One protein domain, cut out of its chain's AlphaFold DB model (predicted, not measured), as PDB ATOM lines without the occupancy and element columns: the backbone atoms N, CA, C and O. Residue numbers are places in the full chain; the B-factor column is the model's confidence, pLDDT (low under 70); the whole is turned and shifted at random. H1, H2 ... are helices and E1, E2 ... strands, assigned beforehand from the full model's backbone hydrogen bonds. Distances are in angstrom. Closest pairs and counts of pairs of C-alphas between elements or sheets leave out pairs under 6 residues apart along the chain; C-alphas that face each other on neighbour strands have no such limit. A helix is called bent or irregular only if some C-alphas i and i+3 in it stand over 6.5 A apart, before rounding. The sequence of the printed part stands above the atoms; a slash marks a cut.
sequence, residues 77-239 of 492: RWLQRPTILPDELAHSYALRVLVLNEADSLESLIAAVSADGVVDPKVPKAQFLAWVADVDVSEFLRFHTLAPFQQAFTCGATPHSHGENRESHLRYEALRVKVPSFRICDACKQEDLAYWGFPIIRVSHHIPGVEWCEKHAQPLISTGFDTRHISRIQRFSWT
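What this domain is: This is residues 77 to 239 of the 492 residues of the protein "TniQ family protein" of Thauera sp. SWB20 (UniProt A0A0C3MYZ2). A cluster of short helices crossing at steep angles, H1 to H4 with H6 and H8, makes one part; the other is a two-strand ribbon, E1 and E2, with H7 and the long loop of residues 197 to 220. Residues 153 to 159 stick out as the tip of the loop after little H5. The printed part has 163 residues, with named elements in the order H1 H2 H3 H4 H5 H6 E1 H7 E2 H8 and an antiparallel sheet, E1 - E2. The class is mostly helix, though under half of the residues, 75 of 163, are in named elements. The whole is compact, with a radius of gyration of the C-alphas of 15.9 A and spans of 48 by 45 by 25 A.

How they stand to each other: H1, residues 90 to 100, and H2, residues 106 to 115, only just touch, with 3 pairs of C-alphas within 8 A, the closest those of Leu 98 and Leu 106 at 7.0 A. H1 touches H3, residues 125 to 133, at a steep tilt of 61 degrees, the same way; the closest C-alphas are those of Ala 94 and Leu 129, 6.9 A apart. H3 touches H4, residues 137 to 144, about perpendicular at 87 degrees, with the C-alphas of Ala 130 and Val 137 closest at 5.4 A. H5, residues 147 to 150, and H4 touch only at the corner, and only just, with 3 pairs of C-alphas within 8 A; the closest are those of Arg 142 and Pro 148, 5.9 A apart. H6, residues 167 to 172, touches H3 about perpendicular at 78 degrees; the closest C-alphas are those of Ala 126 and Leu 170, 6.1 A apart. E1, residues 181 to 184, and E2, residues 221 to 226, are antiparallel neighbours at 148 degrees; N 184 and O 221 are 2.9 A apart and N 221 and O 184 2.8 A, within hydrogen-bond range. H7, residues 186 to 196, touches no helix. H8, residues 230 to 235, touches H1 at a steep tilt of 55 degrees, the closest C-alphas being those of Leu 95 and Gln 234 at 6.0 A. H8 is irregular, with C-alphas 231 and 234 7.6 A apart; it has 0 of 2 O i to N i+4 pairs within hydrogen-bond range and 2 of 3 O i to N i+3 pairs. In H1, H2, H3, H4, H6 and H7 every O i to N i+4 pair is within range; H5 is too short for one.

Where its parts are: H1 begins at C-alpha 90, (125.469, 203.709, 95.310), and is 15.3 A long. H2 is 14.1 A, H3 12.2 A, H7 15.0 A and E2 13.5 A. H8 ends at C-alpha 235, (135.476, 195.255, 85.809).

The domain as a whole: The outline is flat, only just, and the C-alphas of Gly 117 and Ala 217 are farthest apart, at 47.8 A. The printed part has no cut. The links H5 to H6 and H7 to E2 are long. The mean pLDDT of the printed part is 92.0, and residue 231 is under 70.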
ATOM      1  N   ARG A  77     109.687 189.494  88.281       93.56
ATOM      2  CA  ARG A  77     110.103 188.296  89.045       93.56
ATOM      3  C   ARG A  77     111.543 187.859  88.769       93.56
ATOM      4  O   ARG A  77     112.134 187.181  89.600       93.56
ATOM      5  N   TRP A  78     112.072 188.204  87.597       95.50
ATOM      6  CA  TRP A  78     113.440 187.881  87.205       95.50
ATOM      7  C   TRP A  78     114.473 188.836  87.818       95.50
ATOM      8  O   TRP A  78     115.637 188.458  87.933       95.50
ATOM      9  N   LEU A  79     114.061 190.040  88.233       97.12
ATOM     10  CA  LEU A  79     114.962 191.068  88.740       97.12
ATOM     11  C   LEU A  79     115.482 190.679  90.128       97.12
ATOM     12  O   LEU A  79     114.747 190.694  91.117       97.12
ATOM     13  N   GLN A  80     116.774 190.380  90.207       97.56
ATOM     14  CA  GLN A  80     117.473 190.139  91.461       97.56
ATOM     15  C   GLN A  80     117.748 191.469  92.165       97.56
ATOM     16  O   GLN A  80     118.332 192.390  91.589       97.56
ATOM     17  N   ARG A  81     117.328 191.570  93.428       96.50
ATOM     18  CA  ARG A  81     117.392 192.799  94.229       96.50
ATOM     19  C   ARG A  81     118.240 192.553  95.474       96.50
ATOM     20  O   ARG A  81     117.711 192.055  96.469       96.50
ATOM     21  N   PRO A  82     119.555 192.820  95.431       97.06
ATOM     22  CA  PRO A  82     120.363 192.738  96.637       97.06
ATOM     23  C   PRO A  82     119.855 193.746  97.671       97.06
ATOM     24  O   PRO A  82     119.462 194.853  97.319       97.06
ATOM     25  N   THR A  83     119.913 193.402  98.955       97.12
ATOM     26  CA  THR A  83     119.690 194.386 100.021       97.12
ATOM     27  C   THR A  83     120.835 195.398 100.020       97.12
ATOM     28  O   THR A  83     122.013 195.008 100.025       97.12
ATOM     29  N   ILE A  84     120.494 196.687  99.995       98.06
ATOM     30  CA  ILE A  84     121.462 197.773 100.149       98.06
ATOM     31  C   ILE A  84     121.941 197.845 101.604       98.06
ATOM     32  O   ILE A  84     121.147 197.668 102.527       98.06
ATOM     33  N   LEU A  85     123.244 198.041 101.814       97.88
ATOM     34  CA  LEU A  85     123.850 197.993 103.148       97.88
ATOM     35  C   LEU A  85     124.135 199.399 103.711       97.88
ATOM     36  O   LEU A  85     124.381 200.327 102.939       97.88
ATOM     37  N   PRO A  86     124.155 199.588 105.046       97.00
ATOM     38  CA  PRO A  86     124.518 200.869 105.653       97.00
ATOM     39  C   PRO A  86     125.902 201.359 105.209       97.00
ATOM     40  O   PRO A  86     126.844 200.573 105.134       97.00
ATOM     41  N   ASP A  87     126.024 202.663 104.935       96.75
ATOM     42  CA  ASP A  87     127.244 203.304 104.404       96.75
ATOM     43  C   ASP A  87     127.712 202.720 103.050       96.75
ATOM     44  O   ASP A  87     128.797 203.048 102.588       96.75
ATOM     45  N   GLU A  88     126.918 201.889 102.360       98.06
ATOM     46  CA  GLU A  88     127.249 201.414 101.013       98.06
ATOM     47  C   GLU A  88     127.079 202.536  99.985       98.06
ATOM     48  O   GLU A  88     126.005 203.113  99.829       98.06
ATOM     49  N   LEU A  89     128.134 202.827  99.230       97.69
ATOM     50  CA  LEU A  89     128.091 203.775  98.127       97.69
ATOM     51  C   LEU A  89     127.224 203.224  96.993       97.69
ATOM     52  O   LEU A  89     127.405 202.089  96.562       97.69
ATOM     53  N   ALA A  90     126.376 204.064  96.403       96.94
ATOM     54  CA  ALA A  90     125.469 203.709  95.310       96.94
ATOM     55  C   ALA A  90     126.171 203.032  94.119       96.94
ATOM     56  O   ALA A  90     125.554 202.259  93.396       96.94
ATOM     57  N   HIS A  91     127.466 203.288  93.925       95.19
ATOM     58  CA  HIS A  91     128.295 202.597  92.938       95.19
ATOM     59  C   HIS A  91     128.544 201.128  93.312       95.19
ATOM     60  O   HIS A  91     128.378 200.258  92.467       95.19
ATOM     61  N   SER A  92     128.891 200.844  94.572       95.50
ATOM     62  CA  SER A  92     128.994 199.472  95.099       95.50
ATOM     63  C   SER A  92     127.671 198.736  94.952       95.50
ATOM     64  O   SER A  92     127.627 197.623  94.429       95.50
ATOM     65  N   TYR A  93     126.580 199.406  95.322       97.44
ATOM     66  CA  TYR A  93     125.249 198.839  95.196       97.44
ATOM     67  C   TYR A  93     124.896 198.534  93.730       97.44
ATOM     68  O   TYR A  93     124.493 197.420  93.401       97.44
ATOM     69  N   ALA A  94     125.144 199.484  92.821       96.12
ATOM     70  CA  ALA A  94     124.950 199.288  91.388       96.12
ATOM     71  C   ALA A  94     125.761 198.104  90.846       96.12
ATOM     72  O   ALA A  94     125.231 197.324  90.064       96.12
ATOM     73  N   LEU A  95     127.016 197.933  91.272       94.31
ATOM     74  CA  LEU A  95     127.839 196.789  90.875       94.31
ATOM     75  C   LEU A  95     127.169 195.460  91.244       94.31
ATOM     76  O   LEU A  95     127.056 194.580  90.395       94.31
ATOM     77  N   ARG A  96     126.680 195.329  92.480       95.12
ATOM     78  CA  ARG A  96     125.992 194.112  92.941       95.12
ATOM     79  C   ARG A  96     124.714 193.851  92.148       95.12
ATOM     80  O   ARG A  96     124.484 192.720  91.731       95.12
ATOM     81  N   VAL A  97     123.925 194.896  91.889       96.25
ATOM     82  CA  VAL A  97     122.720 194.810  91.048       96.25
ATOM     83  C   VAL A  97     123.073 194.309  89.646       96.25
ATOM     84  O   VAL A  97     122.418 193.401  89.145       96.25
ATOM     85  N   LEU A  98     124.117 194.853  89.019       94.94
ATOM     86  CA  LEU A  98     124.533 194.452  87.674       94.94
ATOM     87  C   LEU A  98     125.057 193.015  87.622       94.94
ATOM     88  O   LEU A  98     124.735 192.294  86.684       94.94
ATOM     89  N   VAL A  99     125.839 192.592  88.620       93.12
ATOM     90  CA  VAL A  99     126.382 191.226  88.692       93.12
ATOM     91  C   VAL A  99     125.267 190.199  88.872       93.12
ATOM     92  O   VAL A  99     125.228 189.217  88.140       93.12
ATOM     93  N   LEU A 100     124.332 190.433  89.799       94.94
ATOM     94  CA  LEU A 100     123.243 189.488  90.077       94.94
ATOM     95  C   LEU A 100     122.228 189.362  88.933       94.94
ATOM     96  O   LEU A 100     121.514 188.368  88.870       94.94
ATOM     97  N   ASN A 101     122.148 190.366  88.059       95.94
ATOM     98  CA  ASN A 101     121.239 190.380  86.913       95.94
ATOM     99  C   ASN A 101     121.959 190.172  85.575       95.94
ATOM    100  O   ASN A 101     121.350 190.408  84.534       95.94
ATOM    101  N   GLU A 102     123.243 189.793  85.598       94.31
ATOM    102  CA  GLU A 102     124.057 189.544  84.397       94.31
ATOM    103  C   GLU A 102     123.982 190.683  83.357       94.31
ATOM    104  O   GLU A 102     123.977 190.459  82.148       94.31
ATOM    105  N   ALA A 103     123.894 191.935  83.820       93.31
ATOM    106  CA  ALA A 103     123.637 193.090  82.964       93.31
ATOM    107  C   ALA A 103     124.884 193.957  82.797       93.31
ATOM    108  O   ALA A 103     125.381 194.492  83.780       93.31
ATOM    109  N   ASP A 104     125.336 194.191  81.563       90.44
ATOM    110  CA  ASP A 104     126.580 194.930  81.274       90.44
ATOM    111  C   ASP A 104     126.599 196.386  81.783       90.44
ATOM    112  O   ASP A 104     127.651 196.980  82.026       90.44
ATOM    113  N   SER A 105     125.423 197.005  81.914       92.50
ATOM    114  CA  SER A 105     125.277 198.397  82.341       92.50
ATOM    115  C   SER A 105     123.931 198.661  83.013       92.50
ATOM    116  O   SER A 105     122.968 197.906  82.850       92.50
ATOM    117  N   LEU A 106     123.834 199.778  83.744       93.69
ATOM    118  CA  LEU A 106     122.551 200.210  84.305       93.69
ATOM    119  C   LEU A 106     121.565 200.568  83.196       93.69
ATOM    120  O   LEU A 106     120.380 200.321  83.339       93.69
ATOM    121  N   GLU A 107     122.045 201.114  82.084       94.25
ATOM    122  CA  GLU A 107     121.232 201.467  80.928       94.25
ATOM    123  C   GLU A 107     120.568 200.241  80.291       94.25
ATOM    124  O   GLU A 107     119.365 200.270  80.044       94.25
ATOM    125  N   SER A 108     121.319 199.154  80.074       95.00
ATOM    126  CA  SER A 108     120.752 197.897  79.565       95.00
ATOM    127  C   SER A 108     119.754 197.286  80.544       95.00
ATOM    128  O   SER A 108     118.702 196.813  80.120       95.00
ATOM    129  N   LEU A 109     120.046 197.340  81.848       95.81
ATOM    130  CA  LEU A 109     119.138 196.818  82.867       95.81
ATOM    131  C   LEU A 109     117.845 197.646  82.955       95.81
ATOM    132  O   LEU A 109     116.756 197.081  82.981       95.81
ATOM    133  N   ILE A 110     117.950 198.979  82.929       96.44
ATOM    134  CA  ILE A 110     116.801 199.894  82.868       96.44
ATOM    135  C   ILE A 110     115.965 199.598  81.625       96.44
ATOM    136  O   ILE A 110     114.749 199.484  81.739       96.44
ATOM    137  N   ALA A 111     116.589 199.443  80.454       96.50
ATOM    138  CA  ALA A 111     115.878 199.140  79.215       96.50
ATOM    139  C   ALA A 111     115.119 197.804  79.293       96.50
ATOM    140  O   ALA A 111     113.961 197.752  78.883       96.50
ATOM    141  N   ALA A 112     115.729 196.761  79.868       96.81
ATOM    142  CA  ALA A 112     115.085 195.464  80.073       96.81
ATOM    143  C   ALA A 112     113.872 195.562  81.015       96.81
ATOM    144  O   ALA A 112     112.785 195.114  80.665       96.81
ATOM    145  N   VAL A 113     114.011 196.231  82.166       96.31
ATOM    146  CA  VAL A 113     112.890 196.461  83.101       96.31
ATOM    147  C   VAL A 113     111.802 197.351  82.477       96.31
ATOM    148  O   VAL A 113     110.612 197.168  82.734       96.31
ATOM    149  N   SER A 114     112.190 198.311  81.637       95.56
ATOM    150  CA  SER A 114     111.252 199.197  80.936       95.56
ATOM    151  C   SER A 114     110.457 198.460  79.856       95.56
ATOM    152  O   SER A 114     109.304 198.809  79.612       95.56
ATOM    153  N   ALA A 115     111.037 197.431  79.226       95.81
ATOM    154  CA  ALA A 115     110.337 196.586  78.258       95.81
ATOM    155  C   ALA A 115     109.168 195.811  78.895       95.81
ATOM    156  O   ALA A 115     108.162 195.573  78.228       95.81
ATOM    157  N   ASP A 116     109.255 195.522  80.197       93.19
ATOM    158  CA  ASP A 116     108.168 194.935  80.990       93.19
ATOM    159  C   ASP A 116     107.110 195.973  81.430       93.19
ATOM    160  O   ASP A 116     106.141 195.633  82.107       93.19
ATOM    161  N   GLY A 117     107.278 197.251  81.062       92.50
ATOM    162  CA  GLY A 117     106.345 198.337  81.377       92.50
ATOM    163  C   GLY A 117     106.377 198.806  82.835       92.50
ATOM    164  O   GLY A 117     105.466 199.513  83.264       92.50
ATOM    165  N   VAL A 118     107.401 198.415  83.604       91.69
ATOM    166  CA  VAL A 118     107.487 198.693  85.048       91.69
ATOM    167  C   VAL A 118     108.123 200.053  85.345       91.69
ATOM    168  O   VAL A 118     107.746 200.723  86.305       91.69
ATOM    169  N   VAL A 119     109.089 200.479  84.526       93.56
ATOM    170  CA  VAL A 119     109.867 201.708  84.741       93.56
ATOM    171  C   VAL A 119     109.953 202.521  83.446       93.56
ATOM    172  O   VAL A 119     109.943 201.964  82.352       93.56
ATOM    173  N   ASP A 120     110.025 203.851  83.561       93.88
ATOM    174  CA  ASP A 120     110.296 204.739  82.424       93.88
ATOM    175  C   ASP A 120     111.738 204.516  81.914       93.88
ATOM    176  O   ASP A 120     112.676 204.624  82.709       93.88
ATOM    177  N   PRO A 121     111.970 204.299  80.605       92.88
ATOM    178  CA  PRO A 121     113.320 204.138  80.053       92.88
ATOM    179  C   PRO A 121     114.249 205.346  80.281       92.88
ATOM    180  O   PRO A 121     115.465 205.227  80.142       92.88
ATOM    181  N   LYS A 122     113.704 206.520  80.620       92.19
ATOM    182  CA  LYS A 122     114.437 207.757  80.933       92.19
ATOM    183  C   LYS A 122     114.584 208.016  82.431       92.19
ATOM    184  O   LYS A 122     114.998 209.128  82.802       92.19
ATOM    185  N   VAL A 123     114.241 207.042  83.277       94.50
ATOM    186  CA  VAL A 123     114.395 207.142  84.729       94.50
ATOM    187  C   VAL A 123     115.844 207.524  85.079       94.50
ATOM    188  O   VAL A 123     116.799 206.952  84.540       94.50
ATOM    189  N   PRO A 124     116.066 208.508  85.964       94.31
ATOM    190  CA  PRO A 124     117.399 208.784  86.476       94.31
ATOM    191  C   PRO A 124     117.987 207.557  87.183       94.31
ATOM    192  O   PRO A 124     117.314 206.908  87.983       94.31
ATOM    193  N   LYS A 125     119.273 207.268  86.960       95.00
ATOM    194  CA  LYS A 125     119.942 206.075  87.513       95.00
ATOM    195  C   LYS A 125     119.838 205.965  89.036       95.00
ATOM    196  O   LYS A 125     119.614 204.877  89.545       95.00
ATOM    197  N   ALA A 126     119.982 207.078  89.760       95.88
ATOM    198  CA  ALA A 126     119.844 207.080  91.217       95.88
ATOM    199  C   ALA A 126     118.426 206.687  91.661       95.88
ATOM    200  O   ALA A 126     118.268 205.904  92.589       95.88
ATOM    201  N   GLN A 127     117.400 207.178  90.959       95.94
ATOM    202  CA  GLN A 127     116.008 206.815  91.223       95.94
ATOM    203  C   GLN A 127     115.729 205.349  90.878       95.94
ATOM    204  O   GLN A 127     115.033 204.673  91.628       95.94
ATOM    205  N   PHE A 128     116.301 204.843  89.782       96.56
ATOM    206  CA  PHE A 128     116.225 203.424  89.449       96.56
ATOM    207  C   PHE A 128     116.858 202.555  90.541       96.56
ATOM    208  O   PHE A 128     116.232 201.610  91.000       96.56
ATOM    209  N   LEU A 129     118.062 202.896  91.010       97.38
ATOM    210  CA  LEU A 129     118.737 202.146  92.071       97.38
ATOM    211  C   LEU A 129     117.966 202.178  93.397       97.38
ATOM    212  O   LEU A 129     117.852 201.134  94.031       97.38
ATOM    213  N   ALA A 130     117.395 203.325  93.779       96.94
ATOM    214  CA  ALA A 130     116.511 203.427  94.942       96.94
ATOM    215  C   ALA A 130     115.293 202.498  94.811       96.94
ATOM    216  O   ALA A 130     114.971 201.763  95.739       96.94
ATOM    217  N   TRP A 131     114.675 202.461  93.625       96.38
ATOM    218  CA  TRP A 131     113.562 201.557  93.333       96.38
ATOM    219  C   TRP A 131     113.966 200.077  93.387       96.38
ATOM    220  O   TRP A 131     113.234 199.271  93.957       96.38
ATOM    221  N   VAL A 132     115.136 199.702  92.849       97.19
ATOM    222  CA  VAL A 132     115.662 198.326  92.957       97.19
ATOM    223  C   VAL A 132     115.920 197.958  94.423       97.19
ATOM    224  O   VAL A 132     115.636 196.831  94.817       97.19
ATOM    225  N   ALA A 133     116.441 198.898  95.217       97.38
ATOM    226  CA  ALA A 133     116.723 198.733  96.646       97.38
ATOM    227  C   ALA A 133     115.479 198.741  97.544       97.38
ATOM    228  O   ALA A 133     115.606 198.424  98.721       97.38
ATOM    229  N   ASP A 134     114.308 199.086  97.001       95.56
ATOM    230  CA  ASP A 134     113.064 199.246  97.758       95.56
ATOM    231  C   ASP A 134     113.180 200.275  98.901       95.56
ATOM    232  O   ASP A 134     112.663 200.089  99.999       95.56
ATOM    233  N   VAL A 135     113.889 201.378  98.635       96.31
ATOM    234  CA  VAL A 135     114.045 202.512  99.561       96.31
ATOM    235  C   VAL A 135     113.537 203.801  98.923       96.31
ATOM    236  O   VAL A 135     113.480 203.935  97.694       96.31
ATOM    237  N   ASP A 136     113.179 204.787  99.748       94.94
ATOM    238  CA  ASP A 136     112.804 206.097  99.223       94.94
ATOM    239  C   ASP A 136     113.985 206.764  98.497       94.94
ATOM    240  O   ASP A 136     115.148 206.612  98.869       94.94
ATOM    241  N   VAL A 137     113.694 207.544  97.454       94.56
ATOM    242  CA  VAL A 137     114.736 208.234  96.680       94.56
ATOM    243  C   VAL A 137     115.518 209.212  97.559       94.56
ATOM    244  O   VAL A 137     116.737 209.305  97.422       94.56
ATOM    245  N   SER A 138     114.851 209.925  98.470       94.50
ATOM    246  CA  SER A 138     115.505 210.848  99.402       94.50
ATOM    247  C   SER A 138     116.439 210.101 100.350       94.50
ATOM    248  O   SER A 138     117.586 210.507 100.535       94.50
ATOM    249  N   GLU A 139     115.981 208.966 100.882       95.69
ATOM    250  CA  GLU A 139     116.778 208.087 101.741       95.69
ATOM    251  C   GLU A 139     117.999 207.530 100.998       95.69
ATOM    252  O   GLU A 139     119.125 207.623 101.493       95.69
ATOM    253  N   PHE A 140     117.805 207.067  99.758       97.25
ATOM    254  CA  PHE A 140     118.884 206.576  98.909       97.25
ATOM    255  C   PHE A 140     119.955 207.640  98.674       97.25
ATOM    256  O   PHE A 140     121.151 207.402  98.849       97.25
ATOM    257  N   LEU A 141     119.527 208.847  98.294       95.81
ATOM    258  CA  LEU A 141     120.431 209.974  98.109       95.81
ATOM    259  C   LEU A 141     121.160 210.323  99.406       95.81
ATOM    260  O   LEU A 141     122.347 210.644  99.365       95.81
ATOM    261  N   ARG A 142     120.471 210.264 100.544       95.38
ATOM    262  CA  ARG A 142     121.033 210.652 101.831       95.38
ATOM    263  C   ARG A 142     122.090 209.676 102.336       95.38
ATOM    264  O   ARG A 142     123.136 210.126 102.788       95.38
ATOM    265  N   PHE A 143     121.841 208.374 102.265       96.62
ATOM    266  CA  PHE A 143     122.709 207.391 102.920       96.62
ATOM    267  C   PHE A 143     123.654 206.656 101.977       96.62
ATOM    268  O   PHE A 143     124.640 206.088 102.441       96.62
ATOM    269  N   HIS A 144     123.403 206.703 100.666       97.69
ATOM    270  CA  HIS A 144     124.172 205.938  99.683       97.69
ATOM    271  C   HIS A 144     124.857 206.819  98.636       97.69
ATOM    272  O   HIS A 144     125.458 206.321  97.684       97.69
ATOM    273  N   THR A 145     124.822 208.145  98.786       97.00
ATOM    274  CA  THR A 145     125.521 209.060  97.875       97.00
ATOM    275  C   THR A 145     126.285 210.151  98.614       97.00
ATOM    276  O   THR A 145     126.140 210.342  99.814       97.00
ATOM    277  N   LEU A 146     127.098 210.912  97.875       96.69
ATOM    278  CA  LEU A 146     127.780 212.095  98.406       96.69
ATOM    279  C   LEU A 146     126.925 213.369  98.312       96.69
ATOM    280  O   LEU A 146     127.437 214.457  98.589       96.69
ATOM    281  N   ALA A 147     125.653 213.263  97.911       94.69
ATOM    282  CA  ALA A 147     124.757 214.404  97.781       94.69
ATOM    283  C   ALA A 147     124.660 215.252  99.061       94.69
ATOM    284  O   ALA A 147     124.800 216.470  98.933       94.69
ATOM    285  N   PRO A 148     124.520 214.679 100.280       95.69
ATOM    286  CA  PRO A 148     124.466 215.478 101.505       95.69
ATOM    287  C   PRO A 148     125.683 216.385 101.666       95.69
ATOM    288  O   PRO A 148     125.544 217.589 101.852       95.69
ATOM    289  N   PHE A 149     126.889 215.845 101.466       96.56
ATOM    290  CA  PHE A 149     128.111 216.639 101.545       96.56
ATOM    291  C   PHE A 149     128.195 217.683 100.422       96.56
ATOM    292  O   PHE A 149     128.510 218.846 100.670       96.56
ATOM    293  N   GLN A 150     127.880 217.302  99.178       93.88
ATOM    294  CA  GLN A 150     127.894 218.217  98.027       93.88
ATOM    295  C   GLN A 150     126.930 219.394  98.200       93.88
ATOM    296  O   GLN A 150     127.198 220.491  97.708       93.88
ATOM    297  N   GLN A 151     125.844 219.156  98.927       93.31
ATOM    298  CA  GLN A 151     124.780 220.100  99.209       93.31
ATOM    299  C   GLN A 151     124.806 220.628 100.642       93.31
ATOM    300  O   GLN A 151     123.857 221.292 101.048       93.31
ATOM    301  N   ALA A 152     125.877 220.391 101.406       95.69
ATOM    302  CA  ALA A 152     125.952 220.773 102.815       95.69
ATOM    303  C   ALA A 152     125.726 222.278 103.033       95.69
ATOM    304  O   ALA A 152     125.315 222.694 104.114       95.69
ATOM    305  N   PHE A 153     125.938 223.096 101.995       95.12
ATOM    306  CA  PHE A 153     125.676 224.530 102.008       95.12
ATOM    307  C   PHE A 153     124.795 224.973 100.835       95.12
ATOM    308  O   PHE A 153     124.973 224.522  99.704       95.12
ATOM    309  N   THR A 154     123.900 225.932 101.087       92.38
ATOM    310  CA  THR A 154     123.002 226.533 100.090       92.38
ATOM    311  C   THR A 154     123.170 228.049 100.008       92.38
ATOM    312  O   THR A 154     123.328 228.741 101.012       92.38
ATOM    313  N   CYS A 155     123.109 228.608  98.795       87.88
ATOM    314  CA  CYS A 155     123.059 230.065  98.605       87.88
ATOM    315  C   CYS A 155     121.697 230.659  98.997       87.88
ATOM    316  O   CYS A 155     121.582 231.875  99.174       87.88
ATOM    317  N   GLY A 156     120.659 229.820  99.073       84.62
ATOM    318  CA  GLY A 156     119.328 230.214  99.510       84.62
ATOM    319  C   GLY A 156     119.309 230.611 100.985       84.62
ATOM    320  O   GLY A 156     120.144 230.182 101.775       84.62
ATOM    321  N   ALA A 157     118.341 231.448 101.359       84.25
ATOM    322  CA  ALA A 157     118.074 231.724 102.771       84.25
ATOM    323  C   ALA A 157     117.398 230.534 103.467       84.25
ATOM    324  O   ALA A 157     117.523 230.395 104.680       84.25
ATOM    325  N   THR A 158     116.693 229.709 102.692       86.06
ATOM    326  CA  THR A 158     115.979 228.529 103.169       86.06
ATOM    327  C   THR A 158     116.893 227.309 103.038       86.06
ATOM    328  O   THR A 158     117.363 227.042 101.922       86.06
ATOM    329  N   PRO A 159     117.160 226.593 104.145       89.25
ATOM    330  CA  PRO A 159     117.676 225.230 104.108       89.25
ATOM    331  C   PRO A 159     116.852 224.369 103.155       89.25
ATOM    332  O   PRO A 159     115.663 224.614 102.946       89.25
ATOM    333  N   HIS A 160     117.469 223.357 102.573       88.25
ATOM    334  CA  HIS A 160     116.723 222.303 101.901       88.25
ATOM    335  C   HIS A 160     117.157 220.957 102.445       88.25
ATOM    336  O   HIS A 160     118.332 220.759 102.765       88.25
ATOM    337  N   SER A 161     116.206 220.037 102.530       91.50
ATOM    338  CA  SER A 161     116.479 218.679 102.968       91.50
ATOM    339  C   SER A 161     117.473 218.011 102.019       91.50
ATOM    340  O   SER A 161     117.418 218.169 100.794       91.50
ATOM    341  N   HIS A 162     118.425 217.283 102.588       86.69
ATOM    342  CA  HIS A 162     119.270 216.381 101.826       86.69
ATOM    343  C   HIS A 162     118.398 215.262 101.264       86.69
ATOM    344  O   HIS A 162     117.537 214.735 101.961       86.69
ATOM    345  N   GLY A 163     118.598 214.954  99.984       79.25
ATOM    346  CA  GLY A 163     117.746 214.011  99.264       79.25
ATOM    347  C   GLY A 163     116.519 214.636  98.593       79.25
ATOM    348  O   GLY A 163     115.749 213.905  97.971       79.25
ATOM    349  N   GLU A 164     116.349 215.969  98.623       84.56
ATOM    350  CA  GLU A 164     115.289 216.626  97.847       84.56
ATOM    351  C   GLU A 164     115.374 216.194  96.372       84.56
ATOM    352  O   GLU A 164     116.390 216.394  95.692       84.56
ATOM    353  N   ASN A 165     114.292 215.576  95.893       78.06
ATOM    354  CA  ASN A 165     114.192 214.990  94.564       78.06
ATOM    355  C   ASN A 165     114.049 216.085  93.496       78.06
ATOM    356  O   ASN A 165     112.980 216.328  92.935       78.06
ATOM    357  N   ARG A 166     115.154 216.780  93.231       84.88
ATOM    358  CA  ARG A 166     115.280 217.682  92.091       84.88
ATOM    359  C   ARG A 166     115.771 216.876  90.905       84.88
ATOM    360  O   ARG A 166     116.839 216.270  90.963       84.88
ATOM    361  N   GLU A 167     115.022 216.915  89.813       80.56
ATOM    362  CA  GLU A 167     115.317 216.109  88.628       80.56
ATOM    363  C   GLU A 167     116.746 216.323  88.098       80.56
ATOM    364  O   GLU A 167     117.447 215.359  87.788       80.56
ATOM    365  N   SER A 168     117.227 217.568  88.067       78.06
ATOM    366  CA  SER A 168     118.604 217.875  87.665       78.06
ATOM    367  C   SER A 168     119.644 217.234  88.590       78.06
ATOM    368  O   SER A 168     120.649 216.699  88.122       78.06
ATOM    369  N   HIS A 169     119.389 217.227  89.898       83.06
ATOM    370  CA  HIS A 169     120.271 216.598  90.875       83.06
ATOM    371  C   HIS A 169     120.306 215.076  90.682       83.06
ATOM    372  O   HIS A 169     121.388 214.496  90.590       83.06
ATOM    373  N   LEU A 170     119.143 214.437  90.516       86.94
ATOM    374  CA  LEU A 170     119.058 213.002  90.234       86.94
ATOM    375  C   LEU A 170     119.797 212.592  88.958       86.94
ATOM    376  O   LEU A 170     120.440 211.541  88.930       86.94
ATOM    377  N   ARG A 171     119.675 213.393  87.894       84.94
ATOM    378  CA  ARG A 171     120.253 213.071  86.585       84.94
ATOM    379  C   ARG A 171     121.767 213.270  86.546       84.94
ATOM    380  O   ARG A 171     122.451 212.460  85.925       84.94
ATOM    381  N   TYR A 172     122.289 214.319  87.186       81.31
ATOM    382  CA  TYR A 172     123.666 214.769  86.935       81.31
ATOM    383  C   TYR A 172     124.597 214.742  88.153       81.31
ATOM    384  O   TYR A 172     125.815 214.684  87.980       81.31
ATOM    385  N   GLU A 173     124.067 214.791  89.375       85.50
ATOM    386  CA  GLU A 173     124.876 215.025  90.581       85.50
ATOM    387  C   GLU A 173     124.822 213.868  91.582       85.50
ATOM    388  O   GLU A 173     125.847 213.545  92.179       85.50
ATOM    389  N   ALA A 174     123.684 213.180  91.700       90.75
ATOM    390  CA  ALA A 174     123.450 212.134  92.696       90.75
ATOM    391  C   ALA A 174     124.521 211.029  92.707       90.75
ATOM    392  O   ALA A 174     124.994 210.625  93.762       90.75
ATOM    393  N   LEU A 175     124.943 210.554  91.533       93.00
ATOM    394  CA  LEU A 175     125.980 209.521  91.405       93.00
ATOM    395  C   LEU A 175     127.366 210.113  91.118       93.00
ATOM    396  O   LEU A 175     128.258 209.418  90.646       93.00
ATOM    397  N   ARG A 176     127.585 211.405  91.360       91.19
ATOM    398  CA  ARG A 176     128.892 212.011  91.114       91.19
ATOM    399  C   ARG A 176     129.811 211.789  92.306       91.19
ATOM    400  O   ARG A 176     129.592 212.332  93.386       91.19
ATOM    401  N   VAL A 177     130.913 211.089  92.071       92.56
ATOM    402  CA  VAL A 177     132.023 210.979  93.020       92.56
ATOM    403  C   VAL A 177     133.148 211.910  92.571       92.56
ATOM    404  O   VAL A 177     133.513 211.952  91.399       92.56
ATOM    405  N   LYS A 178     133.653 212.737  93.491       90.56
ATOM    406  CA  LYS A 178     134.658 213.773  93.187       90.56
ATOM    407  C   LYS A 178     136.102 213.291  93.354       90.56
ATOM    408  O   LYS A 178     137.018 214.013  92.969       90.56
ATOM    409  N   VAL A 179     136.306 212.105  93.924       92.06
ATOM    410  CA  VAL A 179     137.633 211.491  94.048       92.06
ATOM    411  C   VAL A 179     137.959 210.677  92.795       92.06
ATOM    412  O   VAL A 179     137.046 210.092  92.216       92.06
ATOM    413  N   PRO A 180     139.222 210.666  92.331       88.56
ATOM    414  CA  PRO A 180     139.579 210.096  91.030       88.56
ATOM    415  C   PRO A 180     139.414 208.576  90.968       88.56
ATOM    416  O   PRO A 180     139.086 208.043  89.913       88.56
ATOM    417  N   SER A 181     139.611 207.889  92.091       91.38
ATOM    418  CA  SER A 181     139.507 206.439  92.206       91.38
ATOM    419  C   SER A 181     138.684 206.033  93.423       91.38
ATOM    420  O   SER A 181     138.551 206.808  94.377       91.38
ATOM    421  N   PHE A 182     138.119 204.822  93.390       92.69
ATOM    422  CA  PHE A 182     137.508 204.262  94.591       92.69
ATOM    423  C   PHE A 182     138.571 204.023  95.662       92.69
ATOM    424  O   PHE A 182     139.718 203.686  95.362       92.69
ATOM    425  N   ARG A 183     138.181 204.211  96.919       93.50
ATOM    426  CA  ARG A 183     139.066 204.137  98.077       93.50
ATOM    427  C   ARG A 183     138.506 203.184  99.118       93.50
ATOM    428  O   ARG A 183     137.307 203.190  99.397       93.50
ATOM    429  N   ILE A 184     139.374 202.360  99.685       94.75
ATOM    430  CA  ILE A 184     138.996 201.297 100.616       94.75
ATOM    431  C   ILE A 184     139.885 201.340 101.855       94.75
ATOM    432  O   ILE A 184     141.025 201.789 101.794       94.75
ATOM    433  N   CYS A 185     139.362 200.862 102.975       94.94
ATOM    434  CA  CYS A 185     140.164 200.530 104.146       94.94
ATOM    435  C   CYS A 185     140.260 199.007 104.198       94.94
ATOM    436  O   CYS A 185     139.231 198.342 104.050       94.94
ATOM    437  N   ASP A 186     141.463 198.456 104.373       93.62
ATOM    438  CA  ASP A 186     141.634 197.002 104.400       93.62
ATOM    439  C   ASP A 186     140.906 196.381 105.599       93.62
ATOM    440  O   ASP A 186     140.201 195.392 105.438       93.62
ATOM    441  N   ALA A 187     140.937 197.029 106.766       95.94
ATOM    442  CA  ALA A 187     140.185 196.574 107.931       95.94
ATOM    443  C   ALA A 187     138.659 196.569 107.695       95.94
ATOM    444  O   ALA A 187     138.026 195.541 107.931       95.94
ATOM    445  N   CYS A 188     138.069 197.638 107.131       96.94
ATOM    446  CA  CYS A 188     136.654 197.627 106.706       96.94
ATOM    447  C   CYS A 188     136.361 196.477 105.735       96.94
ATOM    448  O   CYS A 188     135.352 195.797 105.875       96.94
ATOM    449  N   LYS A 189     137.247 196.242 104.760       95.25
ATOM    450  CA  LYS A 189     137.094 195.158 103.783       95.25
ATOM    451  C   LYS A 189     137.070 193.787 104.469       95.25
ATOM    452  O   LYS A 189     136.240 192.959 104.099       95.25
ATOM    453  N   GLN A 190     137.955 193.539 105.437       95.94
ATOM    454  CA  GLN A 190     137.975 192.278 106.189       95.94
ATOM    455  C   GLN A 190     136.713 192.103 107.044       95.94
ATOM    456  O   GLN A 190     136.160 191.008 107.090       95.94
ATOM    457  N   GLU A 191     136.223 193.171 107.678       97.50
ATOM    458  CA  GLU A 191     134.958 193.137 108.424       97.50
ATOM    459  C   GLU A 191     133.766 192.828 107.516       97.50
ATOM    460  O   GLU A 191     132.938 191.983 107.851       97.50
ATOM    461  N   ASP A 192     133.695 193.482 106.355       96.75
ATOM    462  CA  ASP A 192     132.612 193.276 105.401       96.75
ATOM    463  C   ASP A 192     132.630 191.831 104.859       96.75
ATOM    464  O   ASP A 192     131.587 191.185 104.766       96.75
ATOM    465  N   LEU A 193     133.818 191.278 104.584       95.00
ATOM    466  CA  LEU A 193     133.995 189.867 104.222       95.00
ATOM    467  C   LEU A 193     133.554 188.916 105.340       95.00
ATOM    468  O   LEU A 193     132.876 187.930 105.061       95.00
ATOM    469  N   ALA A 194     133.925 189.202 106.588       97.12
ATOM    470  CA  ALA A 194     133.586 188.357 107.726       97.12
ATOM    471  C   ALA A 194     132.083 188.371 108.044       97.12
ATOM    472  O   ALA A 194     131.533 187.341 108.426       97.12
ATOM    473  N   TYR A 195     131.424 189.523 107.894       96.75
ATOM    474  CA  TYR A 195     130.031 189.709 108.297       96.75
ATOM    475  C   TYR A 195     129.036 189.492 107.147       96.75
ATOM    476  O   TYR A 195     128.051 188.777 107.310       96.75
ATOM    477  N   TRP A 196     129.286 190.083 105.975       94.94
ATOM    478  CA  TRP A 196     128.383 190.017 104.816       94.94
ATOM    479  C   TRP A 196     128.783 188.946 103.795       94.94
ATOM    480  O   TRP A 196     127.987 188.605 102.922       94.94
ATOM    481  N   GLY A 197     130.013 188.429 103.869       95.50
ATOM    482  CA  GLY A 197     130.572 187.511 102.872       95.50
ATOM    483  C   GLY A 197     131.106 188.206 101.616       95.50
ATOM    484  O   GLY A 197     131.616 187.544 100.714       95.50
ATOM    485  N   PHE A 198     131.013 189.535 101.538       93.94
ATOM    486  CA  PHE A 198     131.540 190.328 100.432       93.94
ATOM    487  C   PHE A 198     131.878 191.753 100.896       93.94
ATOM    488  O   PHE A 198     131.191 192.307 101.752       93.94
ATOM    489  N   PRO A 199     132.916 192.373 100.321       94.31
ATOM    490  CA  PRO A 199     133.281 193.748 100.635       94.31
ATOM    491  C   PRO A 199     132.394 194.772  99.915       94.31
ATOM    492  O   PRO A 199     131.935 194.534  98.792       94.31
ATOM    493  N   ILE A 200     132.203 195.938 100.539       95.81
ATOM    494  CA  ILE A 200     131.471 197.070  99.956       95.81
ATOM    495  C   ILE A 200     132.324 198.335  99.895       95.81
ATOM    496  O   ILE A 200     133.260 198.542 100.668       95.81
ATOM    497  N   ILE A 201     132.009 199.211  98.941       96.06
ATOM    498  CA  ILE A 201     132.639 200.533  98.859       96.06
ATOM    499  C   ILE A 201     131.846 201.485  99.749       96.06
ATOM    500  O   ILE A 201     130.658 201.682  99.512       96.06
ATOM    501  N   ARG A 202     132.500 202.093 100.741       97.44
ATOM    502  CA  ARG A 202     131.841 202.940 101.748       97.44
ATOM    503  C   ARG A 202     131.664 204.393 101.305       97.44
ATOM    504  O   ARG A 202     132.578 204.946 100.691       97.44
ATOM    505  N   VAL A 203     130.543 205.042 101.627       97.75
ATOM    506  CA  VAL A 203     130.289 206.460 101.290       97.75
ATOM    507  C   VAL A 203     131.286 207.366 102.010       97.75
ATOM    508  O   VAL A 203     131.915 208.216 101.370       97.75
ATOM    509  N   SER A 204     131.491 207.131 103.307       97.06
ATOM    510  CA  SER A 204     132.451 207.841 104.167       97.06
ATOM    511  C   SER A 204     133.865 207.928 103.565       97.06
ATOM    512  O   SER A 204     134.501 208.982 103.584       97.06
ATOM    513  N   HIS A 205     134.329 206.867 102.899       97.12
ATOM    514  CA  HIS A 205     135.649 206.821 102.254       97.12
ATOM    515  C   HIS A 205     135.765 207.683 100.982       97.12
ATOM    516  O   HIS A 205     136.856 207.850 100.428       97.12
ATOM    517  N   HIS A 206     134.662 208.228 100.464       97.19
ATOM    518  CA  HIS A 206     134.616 208.950  99.185       97.19
ATOM    519  C   HIS A 206     134.372 210.450  99.339       97.19
ATOM    520  O   HIS A 206     134.321 211.169  98.337       97.19
ATOM    521  N   ILE A 207     134.313 210.945 100.577       97.25
ATOM    522  CA  ILE A 207     134.335 212.378 100.857       97.25
ATOM    523  C   ILE A 207     135.661 212.964 100.323       97.25
ATOM    524  O   ILE A 207     136.744 212.455 100.642       97.25
ATOM    525  N   PRO A 208     135.630 214.023  99.491       96.62
ATOM    526  CA  PRO A 208     136.844 214.680  99.010       96.62
ATOM    527  C   PRO A 208     137.729 215.139 100.167       96.62
ATOM    528  O   PRO A 208     137.226 215.747 101.103       96.62
ATOM    529  N   GLY A 209     139.033 214.869 100.103       95.25
ATOM    530  CA  GLY A 209     139.991 215.237 101.156       95.25
ATOM    531  C   GLY A 209     140.053 214.274 102.344       95.25
ATOM    532  O   GLY A 209     141.039 214.300 103.071       95.25
ATOM    533  N   VAL A 210     139.078 213.378 102.517       95.38
ATOM    534  CA  VAL A 210     139.180 212.290 103.500       95.38
ATOM    535  C   VAL A 210     140.044 211.192 102.901       95.38
ATOM    536  O   VAL A 210     139.636 210.534 101.949       95.38
ATOM    537  N   GLU A 211     141.272 211.051 103.390       92.94
ATOM    538  CA  GLU A 211     142.265 210.060 102.932       92.94
ATOM    539  C   GLU A 211     142.562 209.010 104.018       92.94
ATOM    540  O   GLU A 211     143.479 208.204 103.887       92.94
ATOM    541  N   TRP A 212     141.756 209.001 105.080       92.31
ATOM    542  CA  TRP A 212     141.912 208.161 106.258       92.31
ATOM    543  C   TRP A 212     140.558 207.606 106.699       92.31
ATOM    544  O   TRP A 212     139.539 208.288 106.594       92.31
ATOM    545  N   CYS A 213     140.539 206.362 107.165       94.62
ATOM    546  CA  CYS A 213     139.361 205.738 107.742       94.62
ATOM    547  C   CYS A 213     139.255 206.120 109.219       94.62
ATOM    548  O   CYS A 213     140.112 205.739 110.012       94.62
ATOM    549  N   GLU A 214     138.194 206.835 109.594       92.25
ATOM    550  CA  GLU A 214     137.940 207.217 110.991       92.25
ATOM    551  C   GLU A 214     137.721 205.991 111.892       92.25
ATOM    552  O   GLU A 214     138.211 205.962 113.016       92.25
ATOM    553  N   LYS A 215     137.053 204.945 111.382       94.81
ATOM    554  CA  LYS A 215     136.725 203.737 112.157       94.81
ATOM    555  C   LYS A 215     137.962 202.940 112.578       94.81
ATOM    556  O   LYS A 215     138.057 202.514 113.723       94.81
ATOM    557  N   HIS A 216     138.888 202.707 111.648       94.75
ATOM    558  CA  HIS A 216     140.058 201.847 111.881       94.75
ATOM    559  C   HIS A 216     141.351 202.610 112.107       94.75
ATOM    560  O   HIS A 216     142.381 201.985 112.343       94.75
ATOM    561  N   ALA A 217     141.302 203.936 112.014       91.44
ATOM    562  CA  ALA A 217     142.461 204.801 112.061       91.44
ATOM    563  C   ALA A 217     143.586 204.321 111.117       91.44
ATOM    564  O   ALA A 217     144.707 204.054 111.549       91.44
ATOM    565  N   GLN A 218     143.276 204.176 109.823       90.81
ATOM    566  CA  GLN A 218     144.226 203.725 108.796       90.81
ATOM    567  C   GLN A 218     144.064 204.490 107.474       90.81
ATOM    568  O   GLN A 218     142.960 204.960 107.179       90.81
ATOM    569  N   PRO A 219     145.120 204.595 106.641       90.81
ATOM    570  CA  PRO A 219     145.021 205.278 105.361       90.81
ATOM    571  C   PRO A 219     144.078 204.547 104.414       90.81
ATOM    572  O   PRO A 219     144.021 203.317 104.377       90.81
ATOM    573  N   LEU A 220     143.348 205.321 103.615       92.31
ATOM    574  CA  LEU A 220     142.514 204.773 102.561       92.31
ATOM    575  C   LEU A 220     143.369 204.423 101.342       92.31
ATOM    576  O   LEU A 220     144.079 205.264 100.792       92.31
ATOM    577  N   ILE A 221     143.241 203.186 100.879       91.06
ATOM    578  CA  ILE A 221     143.947 202.652  99.718       91.06
ATOM    579  C   ILE A 221     143.123 202.949  98.468       91.06
ATOM    580  O   ILE A 221     141.946 202.594  98.381       91.06
ATOM    581  N   SER A 222     143.740 203.596  97.482       90.75
ATOM    582  CA  SER A 222     143.145 203.786  96.159       90.75
ATOM    583  C   SER A 222     143.156 202.472  95.380       90.75
ATOM    584  O   SER A 222     144.202 201.864  95.194       90.75
ATOM    585  N   THR A 223     142.012 202.075  94.832       88.31
ATOM    586  CA  THR A 223     141.887 200.854  94.019       88.31
ATOM    587  C   THR A 223     142.387 201.033  92.584       88.31
ATOM    588  O   THR A 223     142.461 200.067  91.833       88.31
ATOM    589  N   GLY A 224     142.672 202.273  92.165       85.50
ATOM    590  CA  GLY A 224     143.016 202.617  90.779       85.50
ATOM    591  C   GLY A 224     141.827 202.604  89.809       85.50
ATOM    592  O   GLY A 224     141.967 203.030  88.664       85.50
ATOM    593  N   PHE A 225     140.645 202.173  90.254       85.00
ATOM    594  CA  PHE A 225     139.450 202.147  89.420       85.00
ATOM    595  C   PHE A 225     138.777 203.523  89.370       85.00
ATOM    596  O   PHE A 225     138.407 204.065  90.411       85.00
ATOM    597  N   ASP A 226     138.596 204.063  88.162       85.94
ATOM    598  CA  ASP A 226     138.029 205.396  87.925       85.94
ATOM    599  C   ASP A 226     136.556 205.485  88.350       85.94
ATOM    600  O   ASP A 226     135.692 204.760  87.849       85.94
ATOM    601  N   THR A 227     136.250 206.435  89.232       83.50
ATOM    602  CA  THR A 227     134.894 206.645  89.762       83.50
ATOM    603  C   THR A 227     133.918 207.236  88.743       83.50
ATOM    604  O   THR A 227     132.707 207.188  88.948       83.50
ATOM    605  N   ARG A 228     134.407 207.785  87.623       78.56
ATOM    606  CA  ARG A 228     133.577 208.445  86.600       78.56
ATOM    607  C   ARG A 228     132.828 207.463  85.704       78.56
ATOM    608  O   ARG A 228     131.896 207.864  85.008       78.56
ATOM    609  N   HIS A 229     133.230 206.195  85.687       75.25
ATOM    610  CA  HIS A 229     132.744 205.210  84.726       75.25
ATOM    611  C   HIS A 229     131.936 204.102  85.401       75.25
ATOM    612  O   HIS A 229     132.352 202.944  85.415       75.25
ATOM    613  N   ILE A 230     130.736 204.435  85.892       70.81
ATOM    614  CA  ILE A 230     129.815 203.433  86.457       70.81
ATOM    615  C   ILE A 230     129.504 202.305  85.461       70.81
ATOM    616  O   ILE A 230     129.403 201.153  85.851       70.81
ATOM    617  N   SER A 231     129.455 202.598  84.159       68.56
ATOM    618  CA  SER A 231     129.249 201.593  83.107       68.56
ATOM    619  C   SER A 231     130.398 200.591  82.966       68.56
ATOM    620  O   SER A 231     130.255 199.586  82.286       68.56
ATOM    621  N   ARG A 232     131.555 200.849  83.582       72.56
ATOM    622  CA  ARG A 232     132.691 199.921  83.606       72.56
ATOM    623  C   ARG A 232     132.832 199.215  84.946       72.56
ATOM    624  O   ARG A 232     133.780 198.449  85.107       72.56
ATOM    625  N   ILE A 233     131.939 199.483  85.902       74.00
ATOM    626  CA  ILE A 233     132.115 199.059  87.292       74.00
ATOM    627  C   ILE A 233     132.169 197.544  87.446       74.00
ATOM    628  O   ILE A 233     132.849 197.068  88.338       74.00
ATOM    629  N   GLN A 234     131.572 196.776  86.535       72.50
ATOM    630  CA  GLN A 234     131.685 195.314  86.523       72.50
ATOM    631  C   GLN A 234     133.122 194.790  86.407       72.50
ATOM    632  O   GLN A 234     133.402 193.664  86.796       72.50
ATOM    633  N   ARG A 235     134.048 195.601  85.882       75.81
ATOM    634  CA  ARG A 235     135.476 195.255  85.809       75.81
ATOM    635  C   ARG A 235     136.217 195.524  87.115       75.81
ATOM    636  O   ARG A 235     137.421 195.289  87.190       75.81
ATOM    637  N   PHE A 236     135.537 196.082  88.109       78.88
ATOM    638  CA  PHE A 236     136.103 196.311  89.421       78.88
ATOM    639  C   PHE A 236     136.434 194.966  90.070       78.88
ATOM    640  O   PHE A 236     135.573 194.099  90.202       78.88
ATOM    641  N   SER A 237     137.684 194.808  90.497       79.12
ATOM    642  CA  SER A 237     138.134 193.630  91.228       79.12
ATOM    643  C   SER A 237     138.738 194.036  92.565       79.12
ATOM    644  O   SER A 237     139.641 194.871  92.633       79.12
ATOM    645  N   TRP A 238     138.278 193.377  93.626       75.62
ATOM    646  CA  TRP A 238     138.786 193.543  94.989       75.62
ATOM    647  C   TRP A 238     140.206 192.992  95.195       75.62
ATOM    648  O   TRP A 238     140.818 193.274  96.230       75.62
ATOM    649  N   THR A 239     140.721 192.203  94.245       71.31
ATOM    650  CA  THR A 239     142.061 191.590  94.292       71.31
ATOM    651  C   THR A 239     143.121 192.390  93.540       71.31
ATOM    652  O   THR A 239     144.305 192.156  93.740       71.31
TER     653      THR A 239